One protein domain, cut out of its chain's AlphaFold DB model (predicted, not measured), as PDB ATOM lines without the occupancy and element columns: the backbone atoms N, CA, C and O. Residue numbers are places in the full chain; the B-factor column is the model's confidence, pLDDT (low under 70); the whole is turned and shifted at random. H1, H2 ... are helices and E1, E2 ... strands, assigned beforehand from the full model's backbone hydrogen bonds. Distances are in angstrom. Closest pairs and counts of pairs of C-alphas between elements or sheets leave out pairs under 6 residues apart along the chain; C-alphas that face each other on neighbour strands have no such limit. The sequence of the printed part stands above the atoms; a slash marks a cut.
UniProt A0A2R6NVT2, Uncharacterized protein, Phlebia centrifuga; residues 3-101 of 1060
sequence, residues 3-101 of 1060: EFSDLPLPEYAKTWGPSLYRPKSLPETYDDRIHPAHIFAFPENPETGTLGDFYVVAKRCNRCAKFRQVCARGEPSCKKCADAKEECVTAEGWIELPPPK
ATOM      1  N   GLU A   3     -35.671  22.007 134.020       82.62
ATOM      2  CA  GLU A   3     -36.282  22.155 132.686       82.62
ATOM      3  C   GLU A   3     -36.731  20.846 131.988       82.62
ATOM      4  O   GLU A   3     -37.490  20.893 131.026       82.62
ATOM      5  N   PHE A   4     -36.277  19.670 132.442       84.75
ATOM      6  CA  PHE A   4     -36.651  18.376 131.865       84.75
ATOM      7  C   PHE A   4     -37.706  17.603 132.663       84.75
ATOM      8  O   PHE A   4     -38.270  16.673 132.090       84.75
ATOM      9  N   SER A   5     -37.992  17.928 133.934       87.88
ATOM     10  CA  SER A   5     -39.030  17.203 134.694       87.88
ATOM     11  C   SER A   5     -40.432  17.456 134.150       87.88
ATOM     12  O   SER A   5     -41.289  16.580 134.230       87.88
ATOM     13  N   ASP A   6     -40.626  18.633 133.560       90.56
ATOM     14  CA  ASP A   6     -41.937  19.173 133.206       90.56
ATOM     15  C   ASP A   6     -42.298  18.880 131.734       90.56
ATOM     16  O   ASP A   6     -43.406  19.162 131.278       90.56
ATOM     17  N   LEU A   7     -41.372  18.274 130.976       92.25
ATOM     18  CA  LEU A   7     -41.640  17.769 129.632       92.25
ATOM     19  C   LEU A   7     -42.571  16.547 129.702       92.25
ATOM     20  O   LEU A   7     -42.313  15.640 130.498       92.25
ATOM     21  N   PRO A   8     -43.582  16.419 128.825       95.00
ATOM     22  CA  PRO A   8     -44.429  15.229 128.791       95.00
ATOM     23  C   PRO A   8     -43.610  13.958 128.523       95.00
ATOM     24  O   PRO A   8     -42.541  13.993 127.898       95.00
ATOM     25  N   LEU A   9     -44.109  12.813 128.993       94.88
ATOM     26  CA  LEU A   9     -43.553  11.509 128.633       94.88
ATOM     27  C   LEU A   9     -43.711  11.289 127.119       94.88
ATOM     28  O   LEU A   9     -44.808  11.519 126.593       94.88
ATOM     29  N   PRO A  10     -42.657  10.849 126.408       91.56
ATOM     30  CA  PRO A  10     -42.777  10.523 124.998       91.56
ATOM     31  C   PRO A  10     -43.678   9.298 124.838       91.56
ATOM     32  O   PRO A  10     -43.736   8.432 125.708       91.56
ATOM     33  N   GLU A  11     -44.371   9.224 123.710       90.31
ATOM     34  CA  GLU A  11     -45.417   8.234 123.446       90.31
ATOM     35  C   GLU A  11     -44.953   6.786 123.664       90.31
ATOM     36  O   GLU A  11     -45.602   6.040 124.395       90.31
ATOM     37  N   TYR A  12     -43.753   6.441 123.180       88.00
ATOM     38  CA  TYR A  12     -43.136   5.121 123.365       88.00
ATOM     39  C   TYR A  12     -42.905   4.713 124.830       88.00
ATOM     40  O   TYR A  12     -42.661   3.537 125.088       88.00
ATOM     41  N   ALA A  13     -42.883   5.667 125.768       93.12
ATOM     42  CA  ALA A  13     -42.651   5.424 127.191       93.12
ATOM     43  C   ALA A  13     -43.961   5.351 127.990       93.12
ATOM     44  O   ALA A  13     -43.993   4.723 129.044       93.12
ATOM     45  N   LYS A  14     -45.059   5.933 127.481       94.31
ATOM     46  CA  LYS A  14     -46.392   5.818 128.101       94.31
ATOM     47  C   LYS A  14     -46.873   4.362 128.155       94.31
ATOM     48  O   LYS A  14     -47.561   3.981 129.093       94.31
ATOM     49  N   THR A  15     -46.463   3.542 127.185       94.00
ATOM     50  CA  THR A  15     -46.792   2.107 127.115       94.00
ATOM     51  C   THR A  15     -46.098   1.255 128.184       94.00
ATOM     52  O   THR A  15     -46.423   0.083 128.326       94.00
ATOM     53  N   TRP A  16     -45.140   1.806 128.941       94.81
ATOM     54  CA  TRP A  16     -44.385   1.053 129.953       94.81
ATOM     55  C   TRP A  16     -45.083   0.976 131.317       94.81
ATOM     56  O   TRP A  16     -44.623   0.230 132.179       94.81
ATOM     57  N   GLY A  17     -46.159   1.740 131.520       94.75
ATOM     58  CA  GLY A  17     -46.976   1.729 132.733       94.75
ATOM     59  C   GLY A  17     -47.355   3.139 133.212       94.75
ATOM     60  O   GLY A  17     -46.564   4.073 133.060       94.75
ATOM     61  N   PRO A  18     -48.539   3.316 133.833       95.50
ATOM     62  CA  PRO A  18     -49.043   4.627 134.261       95.50
ATOM     63  C   PRO A  18     -48.259   5.239 135.434       95.50
ATOM     64  O   PRO A  18     -48.377   6.430 135.697       95.50
ATOM     65  N   SER A  19     -47.456   4.435 136.136       96.25
ATOM     66  CA  SER A  19     -46.594   4.855 137.244       96.25
ATOM     67  C   SER A  19     -45.232   5.409 136.801       96.25
ATOM     68  O   SER A  19     -44.463   5.863 137.648       96.25
ATOM     69  N   LEU A  20     -44.908   5.398 135.502       97.19
ATOM     70  CA  LEU A  20     -43.660   5.966 134.990       97.19
ATOM     71  C   LEU A  20     -43.673   7.505 135.088       97.19
ATOM     72  O   LEU A  20     -44.636   8.151 134.686       97.19
ATOM     73  N   TYR A  21     -42.577   8.116 135.545       97.25
ATOM     74  CA  TYR A  21     -42.414   9.576 135.585       97.25
ATOM     75  C   TYR A  21     -40.991  10.025 135.217       97.25
ATOM     76  O   TYR A  21     -40.077   9.221 135.013       97.25
ATOM     77  N   ARG A  22     -40.790  11.346 135.106       96.75
ATOM     78  CA  ARG A  22     -39.466  11.960 134.935       96.75
ATOM     79  C   ARG A  22     -38.892  12.375 136.297       96.75
ATOM     80  O   ARG A  22     -39.491  13.230 136.953       96.75
ATOM     81  N   PRO A  23     -37.747  11.832 136.741       96.00
ATOM     82  CA  PRO A  23     -37.154  12.210 138.021       96.00
ATOM     83  C   PRO A  23     -36.684  13.674 138.007       96.00
ATOM     84  O   PRO A  23     -35.972  14.105 137.099       96.00
ATOM     85  N   LYS A  24     -37.046  14.443 139.045       94.88
ATOM     86  CA  LYS A  24     -36.692  15.875 139.186       94.88
ATOM     87  C   LYS A  24     -35.183  16.122 139.306       94.88
ATOM     88  O   LYS A  24     -34.688  17.193 138.962       94.88
ATOM     89  N   SER A  25     -34.453  15.121 139.784       92.50
ATOM     90  CA  SER A  25     -32.999  15.106 139.912       92.50
ATOM     91  C   SER A  25     -32.486  13.704 139.616       92.50
ATOM     92  O   SER A  25     -32.975  12.744 140.202       92.50
ATOM     93  N   LEU A  26     -31.475  13.584 138.756       91.19
ATOM     94  CA  LEU A  26     -30.731  12.335 138.605       91.19
ATOM     95  C   LEU A  26     -29.646  12.243 139.693       91.19
ATOM     96  O   LEU A  26     -29.035  13.272 139.998       91.19
ATOM     97  N   PRO A  27     -29.351  11.052 140.248       86.81
ATOM     98  CA  PRO A  27     -28.229  10.869 141.169       86.81
ATOM     99  C   PRO A  27     -26.914  11.301 140.506       86.81
ATOM    100  O   PRO A  27     -26.685  10.931 139.359       86.81
ATOM    101  N   GLU A  28     -26.016  12.005 141.211       82.62
ATOM    102  CA  GLU A  28     -24.786  12.648 140.668       82.62
ATOM    103  C   GLU A  28     -23.803  11.734 139.896       82.62
ATOM    104  O   GLU A  28     -22.769  12.176 139.397       82.62
ATOM    105  N   THR A  29     -24.078  10.435 139.845       79.94
ATOM    106  CA  THR A  29     -23.193   9.372 139.365       79.94
ATOM    107  C   THR A  29     -23.805   8.535 138.229       79.94
ATOM    108  O   THR A  29     -23.295   7.454 137.924       79.94
ATOM    109  N   TYR A  30     -24.875   9.031 137.590       81.50
ATOM    110  CA  TYR A  30     -25.508   8.412 136.414       81.50
ATOM    111  C   TYR A  30     -24.592   8.359 135.170       81.50
ATOM    112  O   TYR A  30     -23.540   8.995 135.108       81.50
ATOM    113  N   ASP A  31     -24.990   7.562 134.171       81.31
ATOM    114  CA  ASP A  31     -24.252   7.384 132.912       81.31
ATOM    115  C   ASP A  31     -24.457   8.597 131.982       81.31
ATOM    116  O   ASP A  31     -25.417   8.644 131.216       81.31
ATOM    117  N   ASP A  32     -23.535   9.562 132.052       81.31
ATOM    118  CA  ASP A  32     -23.507  10.840 131.309       81.31
ATOM    119  C   ASP A  32     -23.686  10.728 129.781       81.31
ATOM    120  O   ASP A  32     -24.080  11.682 129.111       81.31
ATOM    121  N   ARG A  33     -23.447   9.539 129.224       80.88
ATOM    122  CA  ARG A  33     -23.679   9.189 127.813       80.88
ATOM    123  C   ARG A  33     -25.155   9.034 127.435       80.88
ATOM    124  O   ARG A  33     -25.437   8.839 126.253       80.88
ATOM    125  N   ILE A  34     -26.080   9.056 128.395       86.19
ATOM    126  CA  ILE A  34     -27.527   9.014 128.157       86.19
ATOM    127  C   ILE A  34     -28.109  10.374 128.540       86.19
ATOM    128  O   ILE A  34     -28.009  10.807 129.686       86.19
ATOM    129  N   HIS A  35     -28.726  11.051 127.570       87.56
ATOM    130  CA  HIS A  35     -29.285  12.381 127.788       87.56
ATOM    131  C   HIS A  35     -30.409  12.344 128.849       87.56
ATOM    132  O   HIS A  35     -31.311  11.511 128.716       87.56
ATOM    133  N   PRO A  36     -30.418  13.242 129.860       90.25
ATOM    134  CA  PRO A  36     -31.383  13.203 130.964       90.25
ATOM    135  C   PRO A  36     -32.856  13.147 130.547       90.25
ATOM    136  O   PRO A  36     -33.645  12.471 131.197       90.25
ATOM    137  N   ALA A  37     -33.227  13.772 129.425       91.12
ATOM    138  CA  ALA A  37     -34.596  13.740 128.900       91.12
ATOM    139  C   ALA A  37     -35.062  12.356 128.375       91.12
ATOM    140  O   ALA A  37     -36.201  12.231 127.927       91.12
ATOM    141  N   HIS A  38     -34.217  11.320 128.436       91.56
ATOM    142  CA  HIS A  38     -34.555   9.929 128.090       91.56
ATOM    143  C   HIS A  38     -34.320   8.953 129.254       91.56
ATOM    144  O   HIS A  38     -34.302   7.738 129.046       91.56
ATOM    145  N   ILE A  39     -34.143   9.493 130.464       93.69
ATOM    146  CA  ILE A  39     -34.119   8.749 131.719       93.69
ATOM    147  C   ILE A  39     -35.456   8.978 132.426       93.69
ATOM    148  O   ILE A  39     -35.912  10.112 132.577       93.69
ATOM    149  N   PHE A  40     -36.073   7.881 132.846       96.12
ATOM    150  CA  PHE A  40     -37.363   7.845 133.526       96.12
ATOM    151  C   PHE A  40     -37.210   7.073 134.839       96.12
ATOM    152  O   PHE A  40     -36.183   6.424 135.052       96.12
ATOM    153  N   ALA A  41     -38.207   7.137 135.711       96.88
ATOM    154  CA  ALA A  41     -38.253   6.355 136.939       96.88
ATOM    155  C   ALA A  41     -39.654   5.773 137.155       96.88
ATOM    156  O   ALA A  41     -40.647   6.394 136.776       96.88
ATOM    157  N   PHE A  42     -39.720   4.602 137.783       97.56
ATOM    158  CA  PHE A  42     -40.917   4.130 138.480       97.56
ATOM    159  C   PHE A  42     -40.746   4.378 139.994       97.56
ATOM    160  O   PHE A  42     -39.613   4.336 140.472       97.56
ATOM    161  N   PRO A  43     -41.821   4.627 140.768       96.19
ATOM    162  CA  PRO A  43     -41.749   4.827 142.223       96.19
ATOM    163  C   PRO A  43     -41.610   3.505 142.999       96.19
ATOM    164  O   PRO A  43     -41.385   3.499 144.207       96.19
ATOM    165  N   GLU A  44     -41.788   2.392 142.295       94.06
ATOM    166  CA  GLU A  44     -41.752   1.014 142.758       94.06
ATOM    167  C   GLU A  44     -41.268   0.174 141.571       94.06
ATOM    168  O   GLU A  44     -41.679   0.431 140.436       94.06
ATOM    169  N   ASN A  45     -40.373  -0.791 141.785       93.12
ATOM    170  CA  ASN A  45     -39.886  -1.629 140.686       93.12
ATOM    171  C   ASN A  45     -41.022  -2.539 140.167       93.12
ATOM    172  O   ASN A  45     -41.464  -3.409 140.925       93.12
ATOM    173  N   PRO A  46     -41.454  -2.416 138.893       88.62
ATOM    174  CA  PRO A  46     -42.567  -3.196 138.347       88.62
ATOM    175  C   PRO A  46     -42.305  -4.710 138.273       88.62
ATOM    176  O   PRO A  46     -43.258  -5.469 138.124       88.62
ATOM    177  N   GLU A  47     -41.051  -5.168 138.382       89.94
ATOM    178  CA  GLU A  47     -40.718  -6.602 138.422       89.94
ATOM    179  C   GLU A  47     -40.667  -7.187 139.848       89.94
ATOM    180  O   GLU A  47     -40.749  -8.404 140.002       89.94
ATOM    181  N   THR A  48     -40.499  -6.363 140.895       89.75
ATOM    182  CA  THR A  48     -40.205  -6.859 142.261       89.75
ATOM    183  C   THR A  48     -41.017  -6.228 143.393       89.75
ATOM    184  O   THR A  48     -40.803  -6.600 144.545       89.75
ATOM    185  N   GLY A  49     -41.891  -5.254 143.121       91.62
ATOM    186  CA  GLY A  49     -42.691  -4.568 144.150       91.62
ATOM    187  C   GLY A  49     -41.865  -3.779 145.180       91.62
ATOM    188  O   GLY A  49     -42.311  -3.494 146.289       91.62
ATOM    189  N   THR A  50     -40.599  -3.471 144.870       87.69
ATOM    190  CA  THR A  50     -39.708  -2.773 145.809       87.69
ATOM    191  C   THR A  50     -39.831  -1.267 145.631       87.69
ATOM    192  O   THR A  50     -39.422  -0.737 144.596       87.69
ATOM    193  N   LEU A  51     -40.354  -0.590 146.654       91.75
ATOM    194  CA  LEU A  51     -40.512   0.867 146.713       91.75
ATOM    195  C   LEU A  51     -39.172   1.616 146.581       91.75
ATOM    196  O   LEU A  51     -38.195   1.285 147.260       91.75
ATOM    197  N   GLY A  52     -39.167   2.674 145.771       90.19
ATOM    198  CA  GLY A  52     -38.037   3.571 145.519       90.19
ATOM    199  C   GLY A  52     -37.838   3.863 144.026       90.19
ATOM    200  O   GLY A  52     -38.164   3.028 143.187       90.19
ATOM    201  N   ASP A  53     -37.279   5.037 143.706       93.75
ATOM    202  CA  ASP A  53     -37.004   5.502 142.337       93.75
ATOM    203  C   ASP A  53     -36.176   4.482 141.525       93.75
ATOM    204  O   ASP A  53     -34.943   4.437 141.596       93.75
ATOM    205  N   PHE A  54     -36.860   3.673 140.717       94.31
ATOM    206  CA  PHE A  54     -36.266   2.654 139.860       94.31
ATOM    207  C   PHE A  54     -36.012   3.242 138.468       94.31
ATOM    208  O   PHE A  54     -36.922   3.379 137.648       94.31
ATOM    209  N   TYR A  55     -34.768   3.661 138.228       95.44
ATOM    210  CA  TYR A  55     -34.373   4.406 137.033       95.44
ATOM    211  C   TYR A  55     -34.290   3.501 135.795       95.44
ATOM    212  O   TYR A  55     -33.530   2.532 135.765       95.44
ATOM    213  N   VAL A  56     -35.012   3.857 134.731       95.44
ATOM    214  CA  VAL A  56     -35.120   3.065 133.495       95.44
ATOM    215  C   VAL A  56     -34.882   3.900 132.235       95.44
ATOM    216  O   VAL A  56     -35.082   5.118 132.200       95.44
ATOM    217  N   VAL A  57     -34.441   3.226 131.173       93.94
ATOM    218  CA  VAL A  57     -34.192   3.799 129.839       93.94
ATOM    219  C   VAL A  57     -34.690   2.853 128.751       93.94
ATOM    220  O   VAL A  57     -34.795   1.648 128.966       93.94
ATOM    221  N   ALA A  58     -34.923   3.365 127.541       92.12
ATOM    222  CA  ALA A  58     -35.335   2.528 126.413       92.12
ATOM    223  C   ALA A  58     -34.323   1.397 126.119       92.12
ATOM    224  O   ALA A  58     -33.085   1.572 126.198       92.12
ATOM    225  N   LYS A  59     -34.836   0.224 125.718       90.38
ATOM    226  CA  LYS A  59     -34.001  -0.839 125.138       90.38
ATOM    227  C   LYS A  59     -33.274  -0.305 123.894       90.38
ATOM    228  O   LYS A  59     -33.647   0.699 123.286       90.38
ATOM    229  N   ARG A  60     -32.155  -0.935 123.524       86.31
ATOM    230  CA  ARG A  60     -31.441  -0.541 122.295       86.31
ATOM    231  C   ARG A  60     -32.314  -0.902 121.093       86.31
ATOM    232  O   ARG A  60     -32.901  -1.978 121.088       86.31
ATOM    233  N   CYS A  61     -32.335  -0.055 120.065       86.12
ATOM    234  CA  CYS A  61     -32.962  -0.409 118.794       86.12
ATOM    235  C   CYS A  61     -32.373  -1.708 118.225       86.12
ATOM    236  O   CYS A  61     -31.196  -2.024 118.460       86.12
ATOM    237  N   ASN A  62     -33.181  -2.441 117.456       85.94
ATOM    238  CA  ASN A  62     -32.863  -3.797 116.985       85.94
ATOM    239  C   ASN A  62     -31.482  -3.881 116.302       85.94
ATOM    240  O   ASN A  62     -30.717  -4.825 116.520       85.94
ATOM    241  N   ARG A  63     -31.095  -2.834 115.562       84.38
ATOM    242  CA  ARG A  63     -29.774  -2.713 114.932       84.38
ATOM    243  C   ARG A  63     -28.628  -2.563 115.941       84.38
ATOM    244  O   ARG A  63     -27.646  -3.306 115.869       84.38
ATOM    245  N   CYS A  64     -28.727  -1.644 116.904       84.81
ATOM    246  CA  CYS A  64     -27.690  -1.469 117.931       84.81
ATOM    247  C   CYS A  64     -27.593  -2.666 118.888       84.81
ATOM    248  O   CYS A  64     -26.500  -2.945 119.386       84.81
ATOM    249  N   ALA A  65     -28.694  -3.389 119.115       84.69
ATOM    250  CA  ALA A  65     -28.683  -4.674 119.805       84.69
ATOM    251  C   ALA A  65     -27.893  -5.727 119.002       84.69
ATOM    252  O   ALA A  65     -26.902  -6.259 119.510       84.69
ATOM    253  N   LYS A  66     -28.242  -5.941 117.723       85.50
ATOM    254  CA  LYS A  66     -27.595  -6.910 116.815       85.50
ATOM    255  C   LYS A  66     -26.078  -6.726 116.709       85.50
ATOM    256  O   LYS A  66     -25.336  -7.700 116.790       85.50
ATOM    257  N   PHE A  67     -25.600  -5.485 116.589       80.88
ATOM    258  CA  PHE A  67     -24.160  -5.194 116.531       80.88
ATOM    259  C   PHE A  67     -23.488  -5.041 117.913       80.88
ATOM    260  O   PHE A  67     -22.294  -4.757 117.976       80.88
ATOM    261  N   ARG A  68     -24.230  -5.192 119.024       74.00
ATOM    262  CA  ARG A  68     -23.800  -4.957 120.425       74.00
ATOM    263  C   ARG A  68     -23.253  -3.547 120.722       74.00
ATOM    264  O   ARG A  68     -22.770  -3.287 121.829       74.00
ATOM    265  N   GLN A  69     -23.353  -2.614 119.777       72.06
ATOM    266  CA  GLN A  69     -22.765  -1.277 119.864       72.06
ATOM    267  C   GLN A  69     -23.542  -0.363 120.822       72.06
ATOM    268  O   GLN A  69     -24.731  -0.561 121.084       72.06
ATOM    269  N   VAL A  70     -22.860   0.661 121.345       62.78
ATOM    270  CA  VAL A  70     -23.494   1.720 122.141       62.78
ATOM    271  C   VAL A  70     -24.494   2.469 121.257       62.78
ATOM    272  O   VAL A  70     -24.120   3.017 120.220       62.78
ATOM    273  N   CYS A  71     -25.760   2.461 121.673       72.69
ATOM    274  CA  CYS A  71     -26.807   3.330 121.148       72.69
ATOM    275  C   CYS A  71     -26.759   4.653 121.923       72.69
ATOM    276  O   CYS A  71     -26.619   4.614 123.144       72.69
ATOM    277  N   ALA A  72     -26.897   5.792 121.239       65.25
ATOM    278  CA  ALA A  72     -26.894   7.114 121.876       65.25
ATOM    279  C   ALA A  72     -28.099   7.347 122.811       65.25
ATOM    280  O   ALA A  72     -27.996   8.146 123.731       65.25
ATOM    281  N   ARG A  73     -29.220   6.630 122.601       68.56
ATOM    282  CA  ARG A  73     -30.455   6.612 123.424       68.56
ATOM    283  C   ARG A  73     -31.203   7.938 123.639       68.56
ATOM    284  O   ARG A  73     -32.362   7.877 124.024       68.56
ATOM    285  N   GLY A  74     -30.577   9.087 123.400       58.97
ATOM    286  CA  GLY A  74     -31.124  10.423 123.649       58.97
ATOM    287  C   GLY A  74     -31.826  11.094 122.465       58.97
ATOM    288  O   GLY A  74     -31.960  12.309 122.476       58.97
ATOM    289  N   GLU A  75     -32.191  10.340 121.427       63.47
ATOM    290  CA  GLU A  75     -32.815  10.831 120.189       63.47
ATOM    291  C   GLU A  75     -33.767   9.746 119.643       63.47
ATOM    292  O   GLU A  75     -33.461   8.560 119.814       63.47
ATOM    293  N   PRO A  76     -34.875  10.102 118.953       62.06
ATOM    294  CA  PRO A  76     -35.793   9.125 118.348       62.06
ATOM    295  C   PRO A  76     -35.101   8.263 117.281       62.06
ATOM    296  O   PRO A  76     -35.404   7.082 117.134       62.06
ATOM    297  N   SER A  77     -34.101   8.820 116.591       75.75
ATOM    298  CA  SER A  77     -33.136   8.054 115.811       75.75
ATOM    299  C   SER A  77     -31.758   8.145 116.436       75.75
ATOM    300  O   SER A  77     -31.165   9.218 116.454       75.75
ATOM    301  N   CYS A  78     -31.188   7.027 116.885       81.38
ATOM    302  CA  CYS A  78     -29.793   7.038 117.302       81.38
ATOM    303  C   CYS A  78     -28.901   7.348 116.093       81.38
ATOM    304  O   CYS A  78     -29.137   6.831 114.995       81.38
ATOM    305  N   LYS A  79     -27.840   8.137 116.307       81.25
ATOM    306  CA  LYS A  79     -26.939   8.592 115.238       81.25
ATOM    307  C   LYS A  79     -26.538   7.507 114.224       81.25
ATOM    308  O   LYS A  79     -26.513   7.783 113.040       81.25
ATOM    309  N   LYS A  80     -26.310   6.256 114.640       82.00
ATOM    310  CA  LYS A  80     -25.914   5.166 113.721       82.00
ATOM    311  C   LYS A  80     -27.028   4.620 112.828       82.00
ATOM    312  O   LYS A  80     -26.720   4.015 111.807       82.00
ATOM    313  N   CYS A  81     -28.290   4.792 113.206       85.25
ATOM    314  CA  CYS A  81     -29.416   4.490 112.324       85.25
ATOM    315  C   CYS A  81     -29.652   5.668 111.365       85.25
ATOM    316  O   CYS A  81     -29.800   5.441 110.169       85.25
ATOM    317  N   ALA A  82     -29.523   6.911 111.855       86.62
ATOM    318  CA  ALA A  82     -29.580   8.128 111.041       86.62
ATOM    319  C   ALA A  82     -28.455   8.213 109.983       86.62
ATOM    320  O   ALA A  82     -28.746   8.370 108.799       86.62
ATOM    321  N   ASP A  83     -27.187   8.016 110.378       87.00
ATOM    322  CA  ASP A  83     -25.999   7.976 109.501       87.00
ATOM    323  C   ASP A  83     -26.179   6.968 108.343       87.00
ATOM    324  O   ASP A  83     -25.657   7.158 107.246       87.00
ATOM    325  N   ALA A  84     -26.926   5.888 108.593       87.25
ATOM    326  CA  ALA A  84     -27.181   4.798 107.657       87.25
ATOM    327  C   ALA A  84     -28.602   4.806 107.054       87.25
ATOM    328  O   ALA A  84     -28.959   3.856 106.361       87.25
ATOM    329  N   LYS A  85     -29.391   5.864 107.296       88.94
ATOM    330  CA  LYS A  85     -30.752   6.084 106.767       88.94
ATOM    331  C   LYS A  85     -31.741   4.926 106.991       88.94
ATOM    332  O   LYS A  85     -32.623   4.702 106.170       88.94
ATOM    333  N   GLU A  86     -31.606   4.207 108.103       84.94
ATOM    334  CA  GLU A  86     -32.566   3.180 108.535       84.94
ATOM    335  C   GLU A  86     -33.380   3.680 109.730       84.94
ATOM    336  O   GLU A  86     -32.863   4.388 110.599       84.94
ATOM    337  N   GLU A  87     -34.644   3.267 109.801       84.25
ATOM    338  CA  GLU A  87     -35.522   3.590 110.919       84.25
ATOM    339  C   GLU A  87     -35.014   2.973 112.231       84.25
ATOM    340  O   GLU A  87     -34.609   1.810 112.309       84.25
ATOM    341  N   CYS A  88     -35.014   3.771 113.296       81.81
ATOM    342  CA  CYS A  88     -34.400   3.406 114.567       81.81
ATOM    343  C   CYS A  88     -35.394   2.741 115.529       81.81
ATOM    344  O   CYS A  88     -35.471   3.131 116.693       81.81
ATOM    345  N   VAL A  89     -36.120   1.720 115.062       81.62
ATOM    346  CA  VAL A  89     -37.129   1.002 115.859       81.62
ATOM    347  C   VAL A  89     -36.531   0.539 117.195       81.62
ATOM    348  O   VAL A  89     -35.707  -0.387 117.253       81.62
ATOM    349  N   THR A  90     -36.904   1.228 118.275       76.12
ATOM    350  CA  THR A  90     -36.598   0.854 119.657       76.12
ATOM    351  C   THR A  90     -37.338  -0.431 119.979       76.12
ATOM    352  O   THR A  90     -38.550  -0.486 119.809       76.12
ATOM    353  N   ALA A  91     -36.623  -1.457 120.445       74.62
ATOM    354  CA  ALA A  91     -37.270  -2.671 120.929       74.62
ATOM    355  C   ALA A  91     -38.195  -2.328 122.107       74.62
ATOM    356  O   ALA A  91     -37.825  -1.515 122.955       74.62
ATOM    357  N   GLU A  92     -39.375  -2.940 122.148       83.38
ATOM    358  CA  GLU A  92     -40.445  -2.563 123.075       83.38
ATOM    359  C   GLU A  92     -40.067  -2.766 124.544       83.38
ATOM    360  O   GLU A  92     -39.395  -3.732 124.922       83.38
ATOM    361  N   GLY A  93     -40.516  -1.837 125.386       89.94
ATOM    362  CA  GLY A  93     -40.173  -1.773 126.800       89.94
ATOM    363  C   GLY A  93     -38.795  -1.168 127.096       89.94
ATOM    364  O   GLY A  93     -38.091  -0.602 126.253       89.94
ATOM    365  N   TRP A  94     -38.409  -1.299 128.357       93.62
ATOM    366  CA  TRP A  94     -37.296  -0.590 128.978       93.62
ATOM    367  C   TRP A  94     -36.185  -1.542 129.441       93.62
ATOM    368  O   TRP A  94     -36.230  -2.755 129.238       93.62
ATOM    369  N   ILE A  95     -35.130  -0.975 130.013       92.62
ATOM    370  CA  ILE A  95     -34.096  -1.689 130.759       92.62
ATOM    371  C   ILE A  95     -33.619  -0.792 131.902       92.62
ATOM    372  O   ILE A  95     -33.463   0.420 131.716       92.62
ATOM    373  N   GLU A  96     -33.387  -1.399 133.062       92.31
ATOM    374  CA  GLU A  96     -32.811  -0.753 134.242       92.31
ATOM    375  C   GLU A  96     -31.522   0.012 133.883       92.31
ATOM    376  O   GLU A  96     -30.658  -0.464 133.130       92.31
ATOM    377  N   LEU A  97     -31.375   1.217 134.434       89.44
ATOM    378  CA  LEU A  97     -30.080   1.876 134.535       89.44
ATOM    379  C   LEU A  97     -29.291   1.200 135.658       89.44
ATOM    380  O   LEU A  97     -29.640   1.392 136.821       89.44
ATOM    381  N   PRO A  98     -28.212   0.451 135.354       77.88
ATOM    382  CA  PRO A  98     -27.463  -0.235 136.394       77.88
ATOM    383  C   PRO A  98     -26.949   0.790 137.414       77.88
ATOM    384  O   PRO A  98     -26.450   1.843 136.993       77.88
ATOM    385  N   PRO A  99     -27.018   0.485 138.724       68.19
ATOM    386  CA  PRO A  99     -26.675   1.431 139.773       68.19
ATOM    387  C   PRO A  99     -25.263   1.999 139.581       68.19
ATOM    388  O   PRO A  99     -24.378   1.327 139.024       68.19
ATOM    389  N   PRO A 100     -25.038   3.251 140.017       57.69
ATOM    390  CA  PRO A 100     -23.849   4.011 139.680       57.69
ATOM    391  C   PRO A 100     -22.575   3.242 140.012       57.69
ATOM    392  O   PRO A 100     -22.307   2.876 141.158       57.69
ATOM    393  N   LYS A 101     -21.747   3.022 138.986       53.44
ATOM    394  CA  LYS A 101     -20.434   2.395 139.151       53.44
ATOM    395  C   LYS A 101     -19.546   3.353 139.928       53.44
ATOM    396  O   LYS A 101     -18.922   4.236 139.335       53.44
TER     397      LYS A 101
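AT A GLANCE: This is residues 3 to 101 of the 1060 residues of an uncharacterized protein of Phlebia centrifuga (UniProt A0A2R6NVT2). Little regular structure: mostly loop, with the strand hairpin E1 and E2 making one end, E3 beside E2, and a loop-rich lobe with short helices H2 and H3 making the other. The 99 printed residues, 29 in named elements, class mixed, run H1 E1 E2 H2 H3 E3, with one antiparallel sheet, E1 E2 E3. It is compact, radius of gyration of the C-alphas 13.6 A, spanning 41 by 27 by 26 A.

IN THESE COORDINATES: Find C-alpha 11 at (-45.417, 8.234, 123.446), beginning H1, residues 11 to 14. Then come E1, 40 to 44, 12.3 A; E2, 51 to 58, 21.0 A; H2, 62 to 66; H3, 79 to 82; E3, 94 to 96, ending at (-32.811, -0.753, 134.242).

HOW THE PARTS SIT: Within hydrogen-bond range are N 54 and O 42 in hairpin E1 and E2, 2.8 A, and N 95 and O 57 between E3 and E2, 2.8 A. H1 only grazes the sheet. H2 and H3 are close but not clearly touching; C-alphas 63 and 81 are closest, 7.7 A. H2's O i to N i+4 pair is within range; H1 and H3 are too short.

THE WHOLE: The printed part has no cut. Links H1 to E1, H2 to H3 and H3 to E3 are long. Look for pLDDT under 70 at residues 70, 72 to 76 and 99 to 101.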